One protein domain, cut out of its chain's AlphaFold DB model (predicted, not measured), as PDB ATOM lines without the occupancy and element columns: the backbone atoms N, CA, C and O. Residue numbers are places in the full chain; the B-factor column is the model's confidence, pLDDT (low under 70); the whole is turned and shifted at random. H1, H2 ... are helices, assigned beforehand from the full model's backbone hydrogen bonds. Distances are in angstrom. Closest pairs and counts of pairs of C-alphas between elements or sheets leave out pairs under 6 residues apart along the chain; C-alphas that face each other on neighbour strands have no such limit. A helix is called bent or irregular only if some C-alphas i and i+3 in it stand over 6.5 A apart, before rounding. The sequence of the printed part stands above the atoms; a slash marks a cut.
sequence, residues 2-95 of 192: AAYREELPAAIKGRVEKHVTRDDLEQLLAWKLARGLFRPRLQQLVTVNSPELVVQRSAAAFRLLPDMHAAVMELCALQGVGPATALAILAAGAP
ATOM      1  N   ALA A   2     156.856 132.792 145.286       53.09
ATOM      2  CA  ALA A   2     156.081 133.670 144.388       53.09
ATOM      3  C   ALA A   2     155.714 133.036 143.025       53.09
ATOM      4  O   ALA A   2     154.585 133.191 142.567       53.09
ATOM      5  N   ALA A   3     156.609 132.223 142.449       60.91
ATOM      6  CA  ALA A   3     156.461 131.656 141.104       60.91
ATOM      7  C   ALA A   3     155.097 131.011 140.774       60.91
ATOM      8  O   ALA A   3     154.517 131.293 139.734       60.91
ATOM      9  N   TYR A   4     154.523 130.184 141.657       69.06
ATOM     10  CA  TYR A   4     153.219 129.556 141.383       69.06
ATOM     11  C   TYR A   4     152.023 130.491 141.601       69.06
ATOM     12  O   TYR A   4     151.014 130.354 140.918       69.06
ATOM     13  N   ARG A   5     152.083 131.390 142.591       69.25
ATOM     14  CA  ARG A   5     150.919 132.208 142.978       69.25
ATOM     15  C   ARG A   5     150.799 133.491 142.164       69.25
ATOM     16  O   ARG A   5     149.696 134.004 142.034       69.25
ATOM     17  N   GLU A   6     151.903 133.987 141.618       74.75
ATOM     18  CA  GLU A   6     151.941 135.284 140.941       74.75
ATOM     19  C   GLU A   6     152.472 135.152 139.512       74.75
ATOM     20  O   GLU A   6     151.783 135.530 138.565       74.75
ATOM     21  N   GLU A   7     153.653 134.552 139.336       83.50
ATOM     22  CA  GLU A   7     154.335 134.529 138.033       83.50
ATOM     23  C   GLU A   7     153.631 133.610 137.025       83.50
ATOM     24  O   GLU A   7     153.353 134.029 135.902       83.50
ATOM     25  N   LEU A   8     153.274 132.384 137.422       87.06
ATOM     26  CA  LEU A   8     152.600 131.428 136.543       87.06
ATOM     27  C   LEU A   8     151.190 131.898 136.131       87.06
ATOM     28  O   LEU A   8     150.899 131.878 134.933       87.06
ATOM     29  N   PRO A   9     150.313 132.374 137.040       88.50
ATOM     30  CA  PRO A   9     149.029 132.949 136.648       88.50
ATOM     31  C   PRO A   9     149.177 134.142 135.702       88.50
ATOM     32  O   PRO A   9     148.443 134.236 134.716       88.50
ATOM     33  N   ALA A  10     150.148 135.029 135.954       87.88
ATOM     34  CA  ALA A  10     150.429 136.159 135.073       87.88
ATOM     35  C   ALA A  10     150.903 135.697 133.686       87.88
ATOM     36  O   ALA A  10     150.407 136.196 132.673       87.88
ATOM     37  N   ALA A  11     151.795 134.704 133.629       90.38
ATOM     38  CA  ALA A  11     152.290 134.126 132.385       90.38
ATOM     39  C   ALA A  11     151.170 133.462 131.571       90.38
ATOM     40  O   ALA A  11     151.074 133.698 130.368       90.38
ATOM     41  N   ILE A  12     150.291 132.680 132.212       92.81
ATOM     42  CA  ILE A  12     149.149 132.042 131.537       92.81
ATOM     43  C   ILE A  12     148.174 133.105 131.017       92.81
ATOM     44  O   ILE A  12     147.715 133.009 129.879       92.81
ATOM     45  N   LYS A  13     147.880 134.134 131.822       90.50
ATOM     46  CA  LYS A  13     146.973 135.231 131.450       90.50
ATOM     47  C   LYS A  13     147.507 136.084 130.295       90.50
ATOM     48  O   LYS A  13     146.710 136.613 129.528       90.50
ATOM     49  N   GLY A  14     148.826 136.228 130.175       89.25
ATOM     50  CA  GLY A  14     149.466 136.981 129.093       89.25
ATOM     51  C   GLY A  14     149.458 136.278 127.731       89.25
ATOM     52  O   GLY A  14     149.824 136.895 126.732       89.25
ATOM     53  N   ARG A  15     149.059 135.002 127.661       93.12
ATOM     54  CA  ARG A  15     149.024 134.220 126.415       93.12
ATOM     55  C   ARG A  15     147.697 134.421 125.686       93.12
ATOM     56  O   ARG A  15     146.649 134.500 126.316       93.12
ATOM     57  N   VAL A  16     147.746 134.446 124.349       90.06
ATOM     58  CA  VAL A  16     146.551 134.565 123.485       90.06
ATOM     59  C   VAL A  16     145.553 133.445 123.775       90.06
ATOM     60  O   VAL A  16     144.361 133.686 123.924       90.06
ATOM     61  N   GLU A  17     146.064 132.223 123.900       92.62
ATOM     62  CA  GLU A  17     145.311 131.074 124.374       92.62
ATOM     63  C   GLU A  17     145.917 130.593 125.690       92.62
ATOM     64  O   GLU A  17     147.130 130.377 125.774       92.62
ATOM     65  N   LYS A  18     145.079 130.414 126.720       96.00
ATOM     66  CA  LYS A  18     145.516 129.882 128.013       96.00
ATOM     67  C   LYS A  18     146.082 128.477 127.812       96.00
ATOM     68  O   LYS A  18     145.382 127.596 127.331       96.00
ATOM     69  N   HIS A  19     147.329 128.268 128.208       97.06
ATOM     70  CA  HIS A  19     148.015 126.975 128.217       97.06
ATOM     71  C   HIS A  19     149.163 127.028 129.226       97.06
ATOM     72  O   HIS A  19     149.497 128.115 129.695       97.06
ATOM     73  N   VAL A  20     149.784 125.888 129.529       96.56
ATOM     74  CA  VAL A  20     151.079 125.805 130.226       96.56
ATOM     75  C   VAL A  20     152.148 125.233 129.298       96.56
ATOM     76  O   VAL A  20     151.839 124.448 128.403       96.56
ATOM     77  N   THR A  21     153.399 125.637 129.493       95.56
ATOM     78  CA  THR A  21     154.564 125.028 128.840       95.56
ATOM     79  C   THR A  21     155.094 123.863 129.680       95.56
ATOM     80  O   THR A  21     154.673 123.651 130.821       95.56
ATOM     81  N   ARG A  22     156.039 123.089 129.134       93.88
ATOM     82  CA  ARG A  22     156.729 122.054 129.919       93.88
ATOM     83  C   ARG A  22     157.487 122.666 131.103       93.88
ATOM     84  O   ARG A  22     157.390 122.145 132.207       93.88
ATOM     85  N   ASP A  23     158.151 123.799 130.893       92.12
ATOM     86  CA  ASP A  23     158.911 124.490 131.937       92.12
ATOM     87  C   ASP A  23     157.986 125.009 133.052       92.12
ATOM     88  O   ASP A  23     158.294 124.852 134.235       92.12
ATOM     89  N   ASP A  24     156.807 125.540 132.698       93.88
ATOM     90  CA  ASP A  24     155.775 125.915 133.675       93.88
ATOM     91  C   ASP A  24     155.351 124.708 134.525       93.88
ATOM     92  O   ASP A  24     155.181 124.811 135.744       93.88
ATOM     93  N   LEU A  25     155.166 123.550 133.882       92.06
ATOM     94  CA  LEU A  25     154.739 122.316 134.535       92.06
ATOM     95  C   LEU A  25     155.814 121.773 135.490       92.06
ATOM     96  O   LEU A  25     155.488 121.331 136.596       92.06
ATOM     97  N   GLU A  26     157.086 121.838 135.098       89.88
ATOM     98  CA  GLU A  26     158.225 121.468 135.945       89.88
ATOM     99  C   GLU A  26     158.333 122.379 137.175       89.88
ATOM    100  O   GLU A  26     158.453 121.884 138.304       89.88
ATOM    101  N   GLN A  27     158.202 123.697 136.987       89.12
ATOM    102  CA  GLN A  27     158.209 124.673 138.082       89.12
ATOM    103  C   GLN A  27     157.019 124.486 139.030       89.12
ATOM    104  O   GLN A  27     157.189 124.485 140.254       89.12
ATOM    105  N   LEU A  28     155.818 124.266 138.486       89.44
ATOM    106  CA  LEU A  28     154.614 123.989 139.269       89.44
ATOM    107  C   LEU A  28     154.779 122.719 140.105       89.44
ATOM    108  O   LEU A  28     154.402 122.700 141.280       89.44
ATOM    109  N   LEU A  29     155.356 121.659 139.535       87.06
ATOM    110  CA  LEU A  29     155.634 120.434 140.278       87.06
ATOM    111  C   LEU A  29     156.682 120.646 141.362       87.06
ATOM    112  O   LEU A  29     156.470 120.185 142.483       87.06
ATOM    113  N   ALA A  30     157.775 121.351 141.068       85.12
ATOM    114  CA  ALA A  30     158.791 121.676 142.066       85.12
ATOM    115  C   ALA A  30     158.177 122.443 143.249       85.12
ATOM    116  O   ALA A  30     158.373 122.063 144.405       85.12
ATOM    117  N   TRP A  31     157.347 123.452 142.967       85.19
ATOM    118  CA  TRP A  31     156.599 124.189 143.987       85.19
ATOM    119  C   TRP A  31     155.659 123.284 144.795       85.19
ATOM    120  O   TRP A  31     155.655 123.323 146.027       85.19
ATOM    121  N   LYS A  32     154.876 122.443 144.115       82.44
ATOM    122  CA  LYS A  32     153.907 121.553 144.761       82.44
ATOM    123  C   LYS A  32     154.594 120.531 145.668       82.44
ATOM    124  O   LYS A  32     154.107 120.269 146.765       82.44
ATOM    125  N   LEU A  33     155.718 119.969 145.225       79.81
ATOM    126  CA  LEU A  33     156.505 119.010 145.999       79.81
ATOM    127  C   LEU A  33     157.221 119.666 147.183       79.81
ATOM    128  O   LEU A  33     157.366 119.014 148.209       79.81
ATOM    129  N   ALA A  34     157.606 120.941 147.083       77.56
ATOM    130  CA  ALA A  34     158.167 121.690 148.208       77.56
ATOM    131  C   ALA A  34     157.139 121.955 149.328       77.56
ATOM    132  O   ALA A  34     157.515 122.116 150.484       77.56
ATOM    133  N   ARG A  35     155.840 121.991 148.996       71.12
ATOM    134  CA  ARG A  35     154.740 122.180 149.960       71.12
ATOM    135  C   ARG A  35     154.211 120.883 150.572       71.12
ATOM    136  O   ARG A  35     153.366 120.945 151.456       71.12
ATOM    137  N   GLY A  36     154.645 119.727 150.082       66.19
ATOM    138  CA  GLY A  36     154.092 118.442 150.484       66.19
ATOM    139  C   GLY A  36     155.140 117.343 150.527       66.19
ATOM    140  O   GLY A  36     156.328 117.569 150.725       66.19
ATOM    141  N   LEU A  37     154.679 116.111 150.343       58.66
ATOM    142  CA  LEU A  37     155.548 114.948 150.307       58.66
ATOM    143  C   LEU A  37     156.371 114.942 149.010       58.66
ATOM    144  O   LEU A  37     155.821 114.787 147.919       58.66
ATOM    145  N   PHE A  38     157.694 115.065 149.135       60.94
ATOM    146  CA  PHE A  38     158.621 115.016 148.006       60.94
ATOM    147  C   PHE A  38     158.519 113.664 147.271       60.94
ATOM    148  O   PHE A  38     158.551 112.585 147.876       60.94
ATOM    149  N   ARG A  39     158.335 113.717 145.947       68.25
ATOM    150  CA  ARG A  39     158.166 112.557 145.056       68.25
ATOM    151  C   ARG A  39     159.008 112.769 143.790       68.25
ATOM    152  O   ARG A  39     158.458 113.150 142.758       68.25
ATOM    153  N   PRO A  40     160.326 112.507 143.840       67.00
ATOM    154  CA  PRO A  40     161.254 112.841 142.752       67.00
ATOM    155  C   PRO A  40     160.903 112.151 141.424       67.00
ATOM    156  O   PRO A  40     161.119 112.704 140.350       67.00
ATOM    157  N   ARG A  41     160.251 110.980 141.482       74.62
ATOM    158  CA  ARG A  41     159.794 110.242 140.296       74.62
ATOM    159  C   ARG A  41     158.776 111.016 139.447       74.62
ATOM    160  O   ARG A  41     158.717 110.792 138.246       74.62
ATOM    161  N   LEU A  42     157.989 111.928 140.029       75.44
ATOM    162  CA  LEU A  42     157.015 112.722 139.264       75.44
ATOM    163  C   LEU A  42     157.688 113.757 138.359       75.44
ATOM    164  O   LEU A  42     157.213 113.975 137.249       75.44
ATOM    165  N   GLN A  43     158.805 114.346 138.799       78.50
ATOM    166  CA  GLN A  43     159.557 115.304 137.983       78.50
ATOM    167  C   GLN A  43     160.131 114.625 136.735       78.50
ATOM    168  O   GLN A  43     159.992 115.145 135.636       78.50
ATOM    169  N   GLN A  44     160.666 113.409 136.884       82.94
ATOM    170  CA  GLN A  44     161.188 112.618 135.763       82.94
ATOM    171  C   GLN A  44     160.107 112.194 134.758       82.94
ATOM    172  O   GLN A  44     160.391 112.027 133.579       82.94
ATOM    173  N   LEU A  45     158.863 111.990 135.200       86.94
ATOM    174  CA  LEU A  45     157.780 111.607 134.290       86.94
ATOM    175  C   LEU A  45     157.319 112.776 133.419       86.94
ATOM    176  O   LEU A  45     156.917 112.557 132.280       86.94
ATOM    177  N   VAL A  46     157.401 114.009 133.923       87.88
ATOM    178  CA  VAL A  46     156.993 115.181 133.143       87.88
ATOM    179  C   VAL A  46     157.923 115.441 131.967       87.88
ATOM    180  O   VAL A  46     157.426 115.789 130.894       87.88
ATOM    181  N   THR A  47     159.224 115.179 132.116       87.44
ATOM    182  CA  THR A  47     160.213 115.384 131.044       87.44
ATOM    183  C   THR A  47     159.987 114.474 129.833       87.44
ATOM    184  O   THR A  47     160.523 114.746 128.763       87.44
ATOM    185  N   VAL A  48     159.201 113.401 129.983       91.69
ATOM    186  CA  VAL A  48     158.832 112.480 128.892       91.69
ATOM    187  C   VAL A  48     157.807 113.105 127.938       91.69
ATOM    188  O   VAL A  48     157.734 112.715 126.775       91.69
ATOM    189  N   ASN A  49     157.010 114.076 128.395       94.50
ATOM    190  CA  ASN A  49     156.053 114.756 127.524       94.50
ATOM    191  C   ASN A  49     156.784 115.719 126.579       94.50
ATOM    192  O   ASN A  49     157.658 116.477 127.011       94.50
ATOM    193  N   SER A  50     156.391 115.745 125.302       96.25
ATOM    194  CA  SER A  50     156.902 116.762 124.380       96.25
ATOM    195  C   SER A  50     156.339 118.148 124.741       96.25
ATOM    196  O   SER A  50     155.200 118.234 125.219       96.25
ATOM    197  N   PRO A  51     157.094 119.243 124.523       96.44
ATOM    198  CA  PRO A  51     156.608 120.599 124.779       96.44
ATOM    199  C   PRO A  51     155.281 120.910 124.072       96.44
ATOM    200  O   PRO A  51     154.384 121.505 124.669       96.44
ATOM    201  N   GLU A  52     155.122 120.446 122.833       97.00
ATOM    202  CA  GLU A  52     153.931 120.668 122.006       97.00
ATOM    203  C   GLU A  52     152.710 119.957 122.593       97.00
ATOM    204  O   GLU A  52     151.624 120.536 122.649       97.00
ATOM    205  N   LEU A  53     152.888 118.726 123.087       97.19
ATOM    206  CA  LEU A  53     151.813 117.960 123.712       97.19
ATOM    207  C   LEU A  53     151.321 118.637 124.998       97.19
ATOM    208  O   LEU A  53     150.113 118.689 125.237       97.19
ATOM    209  N   VAL A  54     152.232 119.184 125.814       97.31
ATOM    210  CA  VAL A  54     151.871 119.908 127.047       97.31
ATOM    211  C   VAL A  54     151.027 121.142 126.719       97.31
ATOM    212  O   VAL A  54     149.971 121.339 127.328       97.31
ATOM    213  N   VAL A  55     151.433 121.927 125.717       97.75
ATOM    214  CA  VAL A  55     150.672 123.098 125.251       97.75
ATOM    215  C   VAL A  55     149.302 122.676 124.717       97.75
ATOM    216  O   VAL A  55     148.284 123.213 125.151       97.75
ATOM    217  N   GLN A  56     149.255 121.672 123.837       97.88
ATOM    218  CA  GLN A  56     148.017 121.197 123.218       97.88
ATOM    219  C   GLN A  56     146.990 120.726 124.258       97.88
ATOM    220  O   GLN A  56     145.831 121.152 124.224       97.88
ATOM    221  N   ARG A  57     147.409 119.857 125.186       97.94
ATOM    222  CA  ARG A  57     146.532 119.278 126.218       97.94
ATOM    223  C   ARG A  57     146.086 120.320 127.230       97.94
ATOM    224  O   ARG A  57     144.916 120.359 127.596       97.94
ATOM    225  N   SER A  58     146.991 121.195 127.664       98.00
ATOM    226  CA  SER A  58     146.624 122.242 128.616       98.00
ATOM    227  C   SER A  58     145.677 123.277 128.008       98.00
ATOM    228  O   SER A  58     144.693 123.628 128.657       98.00
ATOM    229  N   ALA A  59     145.888 123.686 126.754       97.88
ATOM    230  CA  ALA A  59     144.947 124.543 126.032       97.88
ATOM    231  C   ALA A  59     143.562 123.896 125.903       97.88
ATOM    232  O   ALA A  59     142.543 124.529 126.187       97.88
ATOM    233  N   ALA A  60     143.514 122.611 125.533       98.19
ATOM    234  CA  ALA A  60     142.267 121.855 125.482       98.19
ATOM    235  C   ALA A  60     141.565 121.814 126.845       98.19
ATOM    236  O   ALA A  60     140.372 122.098 126.921       98.19
ATOM    237  N   ALA A  61     142.305 121.558 127.923       98.19
ATOM    238  CA  ALA A  61     141.759 121.530 129.274       98.19
ATOM    239  C   ALA A  61     141.171 122.879 129.710       98.19
ATOM    240  O   ALA A  61     140.089 122.907 130.294       98.19
ATOM    241  N   PHE A  62     141.828 124.000 129.395       97.81
ATOM    242  CA  PHE A  62     141.283 125.324 129.708       97.81
ATOM    243  C   PHE A  62     139.992 125.628 128.937       97.81
ATOM    244  O   PHE A  62     139.101 126.263 129.499       97.81
ATOM    245  N   ARG A  63     139.848 125.139 127.697       97.50
ATOM    246  CA  ARG A  63     138.602 125.273 126.913       97.50
ATOM    247  C   ARG A  63     137.444 124.429 127.448       97.50
ATOM    248  O   ARG A  63     136.296 124.745 127.157       97.50
ATOM    249  N   LEU A  64     137.726 123.374 128.213       97.88
ATOM    250  CA  LEU A  64     136.701 122.518 128.821       97.88
ATOM    251  C   LEU A  64     136.073 123.137 130.079       97.88
ATOM    252  O   LEU A  64     135.043 122.659 130.545       97.88
ATOM    253  N   LEU A  65     136.650 124.206 130.635       96.31
ATOM    254  CA  LEU A  65     136.057 124.899 131.779       96.31
ATOM    255  C   LEU A  65     134.699 125.535 131.405       96.31
ATOM    256  O   LEU A  65     134.558 126.067 130.306       96.31
ATOM    257  N   PRO A  66     133.699 125.521 132.312       94.94
ATOM    258  CA  PRO A  66     133.795 125.181 133.735       94.94
ATOM    259  C   PRO A  66     133.640 123.685 134.075       94.94
ATOM    260  O   PRO A  66     133.534 123.355 135.259       94.94
ATOM    261  N   ASP A  67     133.648 122.767 133.098       95.75
ATOM    262  CA  ASP A  67     133.644 121.323 133.375       95.75
ATOM    263  C   ASP A  67     135.002 120.873 133.935       95.75
ATOM    264  O   ASP A  67     135.931 120.467 133.231       95.75
ATOM    265  N   MET A  68     135.105 120.943 135.261       94.75
ATOM    266  CA  MET A  68     136.292 120.538 136.003       94.75
ATOM    267  C   MET A  68     136.634 119.061 135.817       94.75
ATOM    268  O   MET A  68     137.812 118.710 135.875       94.75
ATOM    269  N   HIS A  69     135.644 118.187 135.621       94.88
ATOM    270  CA  HIS A  69     135.916 116.766 135.452       94.88
ATOM    271  C   HIS A  69     136.593 116.519 134.105       94.88
ATOM    272  O   HIS A  69     137.667 115.914 134.062       94.88
ATOM    273  N   ALA A  70     136.012 117.037 133.022       96.75
ATOM    274  CA  ALA A  70     136.588 116.923 131.686       96.75
ATOM    275  C   ALA A  70     137.977 117.579 131.609       96.75
ATOM    276  O   ALA A  70     138.923 116.952 131.132       96.75
ATOM    277  N   ALA A  71     138.135 118.788 132.161       97.81
ATOM    278  CA  ALA A  71     139.415 119.497 132.176       97.81
ATOM    279  C   ALA A  71     140.513 118.733 132.941       97.81
ATOM    280  O   ALA A  71     141.660 118.662 132.493       97.81
ATOM    281  N   VAL A  72     140.176 118.125 134.086       96.50
ATOM    282  CA  VAL A  72     141.128 117.303 134.851       96.50
ATOM    283  C   VAL A  72     141.510 116.050 134.077       96.50
ATOM    284  O   VAL A  72     142.695 115.722 134.034       96.50
ATOM    285  N   MET A  73     140.549 115.366 133.455       96.75
ATOM    286  CA  MET A  73     140.833 114.157 132.678       96.75
ATOM    287  C   MET A  73     141.721 114.449 131.465       96.75
ATOM    288  O   MET A  73     142.644 113.681 131.204       96.75
ATOM    289  N   GLU A  74     141.509 115.583 130.792       98.00
ATOM    290  CA  GLU A  74     142.347 116.030 129.672       98.00
ATOM    291  C   GLU A  74     143.809 116.249 130.102       98.00
ATOM    292  O   GLU A  74     144.736 115.792 129.432       98.00
ATOM    293  N   LEU A  75     144.034 116.872 131.265       97.44
ATOM    294  CA  LEU A  75     145.380 117.056 131.823       97.44
ATOM    295  C   LEU A  75     145.998 115.752 132.340       97.44
ATOM    296  O   LEU A  75     147.210 115.575 132.227       97.44
ATOM    297  N   CYS A  76     145.195 114.831 132.883       95.81
ATOM    298  CA  CYS A  76     145.675 113.532 133.370       95.81
ATOM    299  C   CYS A  76     146.201 112.614 132.254       95.81
ATOM    300  O   CYS A  76     146.821 111.594 132.548       95.81
ATOM    301  N   ALA A  77     145.976 112.960 130.982       95.50
ATOM    302  CA  ALA A  77     146.585 112.262 129.855       95.50
ATOM    303  C   ALA A  77     148.106 112.514 129.738       95.50
ATOM    304  O   ALA A  77     148.801 111.750 129.065       95.50
ATOM    305  N   LEU A  78     148.635 113.564 130.383       96.00
ATOM    306  CA  LEU A  78     150.070 113.862 130.422       96.00
ATOM    307  C   LEU A  78     150.796 112.972 131.443       96.00
ATOM    308  O   LEU A  78     150.343 112.767 132.572       96.00
ATOM    309  N   GLN A  79     151.986 112.490 131.082       93.88
ATOM    310  CA  GLN A  79     152.821 111.696 131.985       93.88
ATOM    311  C   GLN A  79     153.253 112.532 133.196       93.88
ATOM    312  O   GLN A  79     153.670 113.679 133.055       93.88
ATOM    313  N   GLY A  80     153.142 111.968 134.402       90.25
ATOM    314  CA  GLY A  80     153.474 112.670 135.649       90.25
ATOM    315  C   GLY A  80     152.410 113.665 136.135       90.25
ATOM    316  O   GLY A  80     152.568 114.244 137.215       90.25
ATOM    317  N   VAL A  81     151.300 113.832 135.405       93.06
ATOM    318  CA  VAL A  81     150.183 114.701 135.794       93.06
ATOM    319  C   VAL A  81     149.029 113.854 136.322       93.06
ATOM    320  O   VAL A  81     148.260 113.268 135.575       93.06
ATOM    321  N   GLY A  82     148.897 113.785 137.647       90.88
ATOM    322  CA  GLY A  82     147.704 113.225 138.296       90.88
ATOM    323  C   GLY A  82     146.640 114.293 138.585       90.88
ATOM    324  O   GLY A  82     146.931 115.488 138.452       90.88
ATOM    325  N   PRO A  83     145.456 113.909 139.105       90.94
ATOM    326  CA  PRO A  83     144.358 114.839 139.381       90.94
ATOM    327  C   PRO A  83     144.777 116.041 140.230       90.94
ATOM    328  O   PRO A  83     144.495 117.182 139.891       90.94
ATOM    329  N   ALA A  84     145.554 115.821 141.290       88.44
ATOM    330  CA  ALA A  84     146.022 116.913 142.136       88.44
ATOM    331  C   ALA A  84     146.965 117.893 141.405       88.44
ATOM    332  O   ALA A  84     147.156 119.014 141.861       88.44
ATOM    333  N   THR A  85     147.686 117.459 140.365       90.81
ATOM    334  CA  THR A  85     148.584 118.336 139.584       90.81
ATOM    335  C   THR A  85     147.783 119.058 138.509       90.81
ATOM    336  O   THR A  85     147.928 120.267 138.374       90.81
ATOM    337  N   ALA A  86     146.865 118.353 137.845       94.44
ATOM    338  CA  ALA A  86     145.895 118.948 136.933       94.44
ATOM    339  C   ALA A  86     145.115 120.095 137.599       94.44
ATOM    340  O   ALA A  86     145.046 121.200 137.070       94.44
ATOM    341  N   LEU A  87     144.612 119.873 138.814       93.44
ATOM    342  CA  LEU A  87     143.903 120.896 139.584       93.44
ATOM    343  C   LEU A  87     144.771 122.110 139.927       93.44
ATOM    344  O   LEU A  87     144.284 123.234 139.894       93.44
ATOM    345  N   ALA A  88     146.060 121.908 140.209       92.25
ATOM    346  CA  ALA A  88     146.984 123.012 140.455       92.25
ATOM    347  C   ALA A  88     147.223 123.856 139.192       92.25
ATOM    348  O   ALA A  88     147.297 125.079 139.298       92.25
ATOM    349  N   ILE A  89     147.304 123.223 138.014       95.06
ATOM    350  CA  ILE A  89     147.405 123.914 136.716       95.06
ATOM    351  C   ILE A  89     146.145 124.753 136.475       95.06
ATOM    352  O   ILE A  89     146.241 125.940 136.162       95.06
ATOM    353  N   LEU A  90     144.965 124.155 136.671       96.06
ATOM    354  CA  LEU A  90     143.686 124.838 136.471       96.06
ATOM    355  C   LEU A  90     143.504 126.003 137.450       96.06
ATOM    356  O   LEU A  90     143.099 127.078 137.028       96.06
ATOM    357  N   ALA A  91     143.870 125.834 138.723       94.06
ATOM    358  CA  ALA A  91     143.821 126.910 139.712       94.06
ATOM    359  C   ALA A  91     144.766 128.079 139.374       94.06
ATOM    360  O   ALA A  91     144.434 129.223 139.667       94.06
ATOM    361  N   ALA A  92     145.910 127.812 138.734       93.56
ATOM    362  CA  ALA A  92     146.830 128.861 138.297       93.56
ATOM    363  C   ALA A  92     146.331 129.600 137.042       93.56
ATOM    364  O   ALA A  92     146.440 130.819 136.963       93.56
ATOM    365  N   GLY A  93     145.782 128.881 136.055       94.19
ATOM    366  CA  GLY A  93     145.364 129.479 134.777       94.19
ATOM    367  C   GLY A  93     143.912 129.967 134.712       94.19
ATOM    368  O   GLY A  93     143.558 130.767 133.841       94.19
ATOM    369  N   ALA A  94     143.063 129.500 135.621       94.62
ATOM    370  CA  ALA A  94     141.667 129.906 135.739       94.62
ATOM    371  C   ALA A  94     141.271 130.123 137.213       94.62
ATOM    372  O   ALA A  94     140.354 129.455 137.705       94.62
ATOM    373  N   PRO A  95     141.945 131.039 137.939       93.00
ATOM    374  CA  PRO A  95     141.663 131.325 139.351       93.00
ATOM    375  C   PRO A  95     140.222 131.793 139.611       93.00
ATOM    376  O   PRO A  95     139.740 131.731 140.741       93.00
TER     377      PRO A  95
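What this domain is: This is residues 2 to 95 of the 192 residues of an uncharacterized protein of Camelus dromedarius (UniProt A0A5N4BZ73). Look for a small, rounded ball of helices: H6 runs through its middle, with H1, H2 and H5 packed round it. H3 packs on H2, and H4 lies side by side with H5. The printed part has 94 residues, with six named helices, H1 to H6 along the chain, and no named strand: all helix. It is compact, with a radius of gyration of the C-alphas of 11.9 A and spans of 31 by 27 by 23 A.

How they stand to each other: Start at H1, residues 2 to 13; its residues 3 to 8 alone touch H2, residues 22 to 34, in a hairpin at 29 degrees, the closest C-alphas, Tyr 4 and Leu 28, being 6.1 A apart. H2 is the hub, touching four helices. H3, residues 40 to 46, forms a hairpin with it at 20 degrees; the closest C-alphas, Glu 26 and Gln 43, are 6.6 A apart. H4, residues 51 to 63, only just touches H2, with 3 pairs of C-alphas within 8 A, the closest being Arg 22 and Pro 51 at 5.3 A. H5, residues 68 to 76, makes a hairpin with H4 at 6 degrees, closest at C-alphas 61 and 71, 4.2 A. H6, residues 83 to 93, touches H5, closest at C-alphas 72 and 86, 5.5 A, and H1, closest at C-alphas 9 and 92, 4.9 A. With its residues 25 to 29 alone H2 touches H6, closest at C-alphas 29 and 85, 7.4 A. The helix packing is part aligned, part crossed. Each O i to N i+4 pair is within hydrogen-bond range in H2, H4 and H5, against 6 of 8 in H1, 2 of 3 in H3 and 6 of 7 in H6.

Where its parts are: Find C-alpha 2 at (156.081, 133.670, 144.388), where H1 begins; it is only just irregular, C-alphas 5 and 8 being 6.7 A apart. H2 runs 18.3 A and H4 18.7 A; H6 ends at C-alpha 93, (145.364, 129.479, 134.777).

The domain as a whole: The C-alphas farthest apart, Val 16 and Leu 37, are 34.4 A from each other. The printed part has no cut and no long link; pLDDT is under 70 at residues 2 to 5 and 36 to 40.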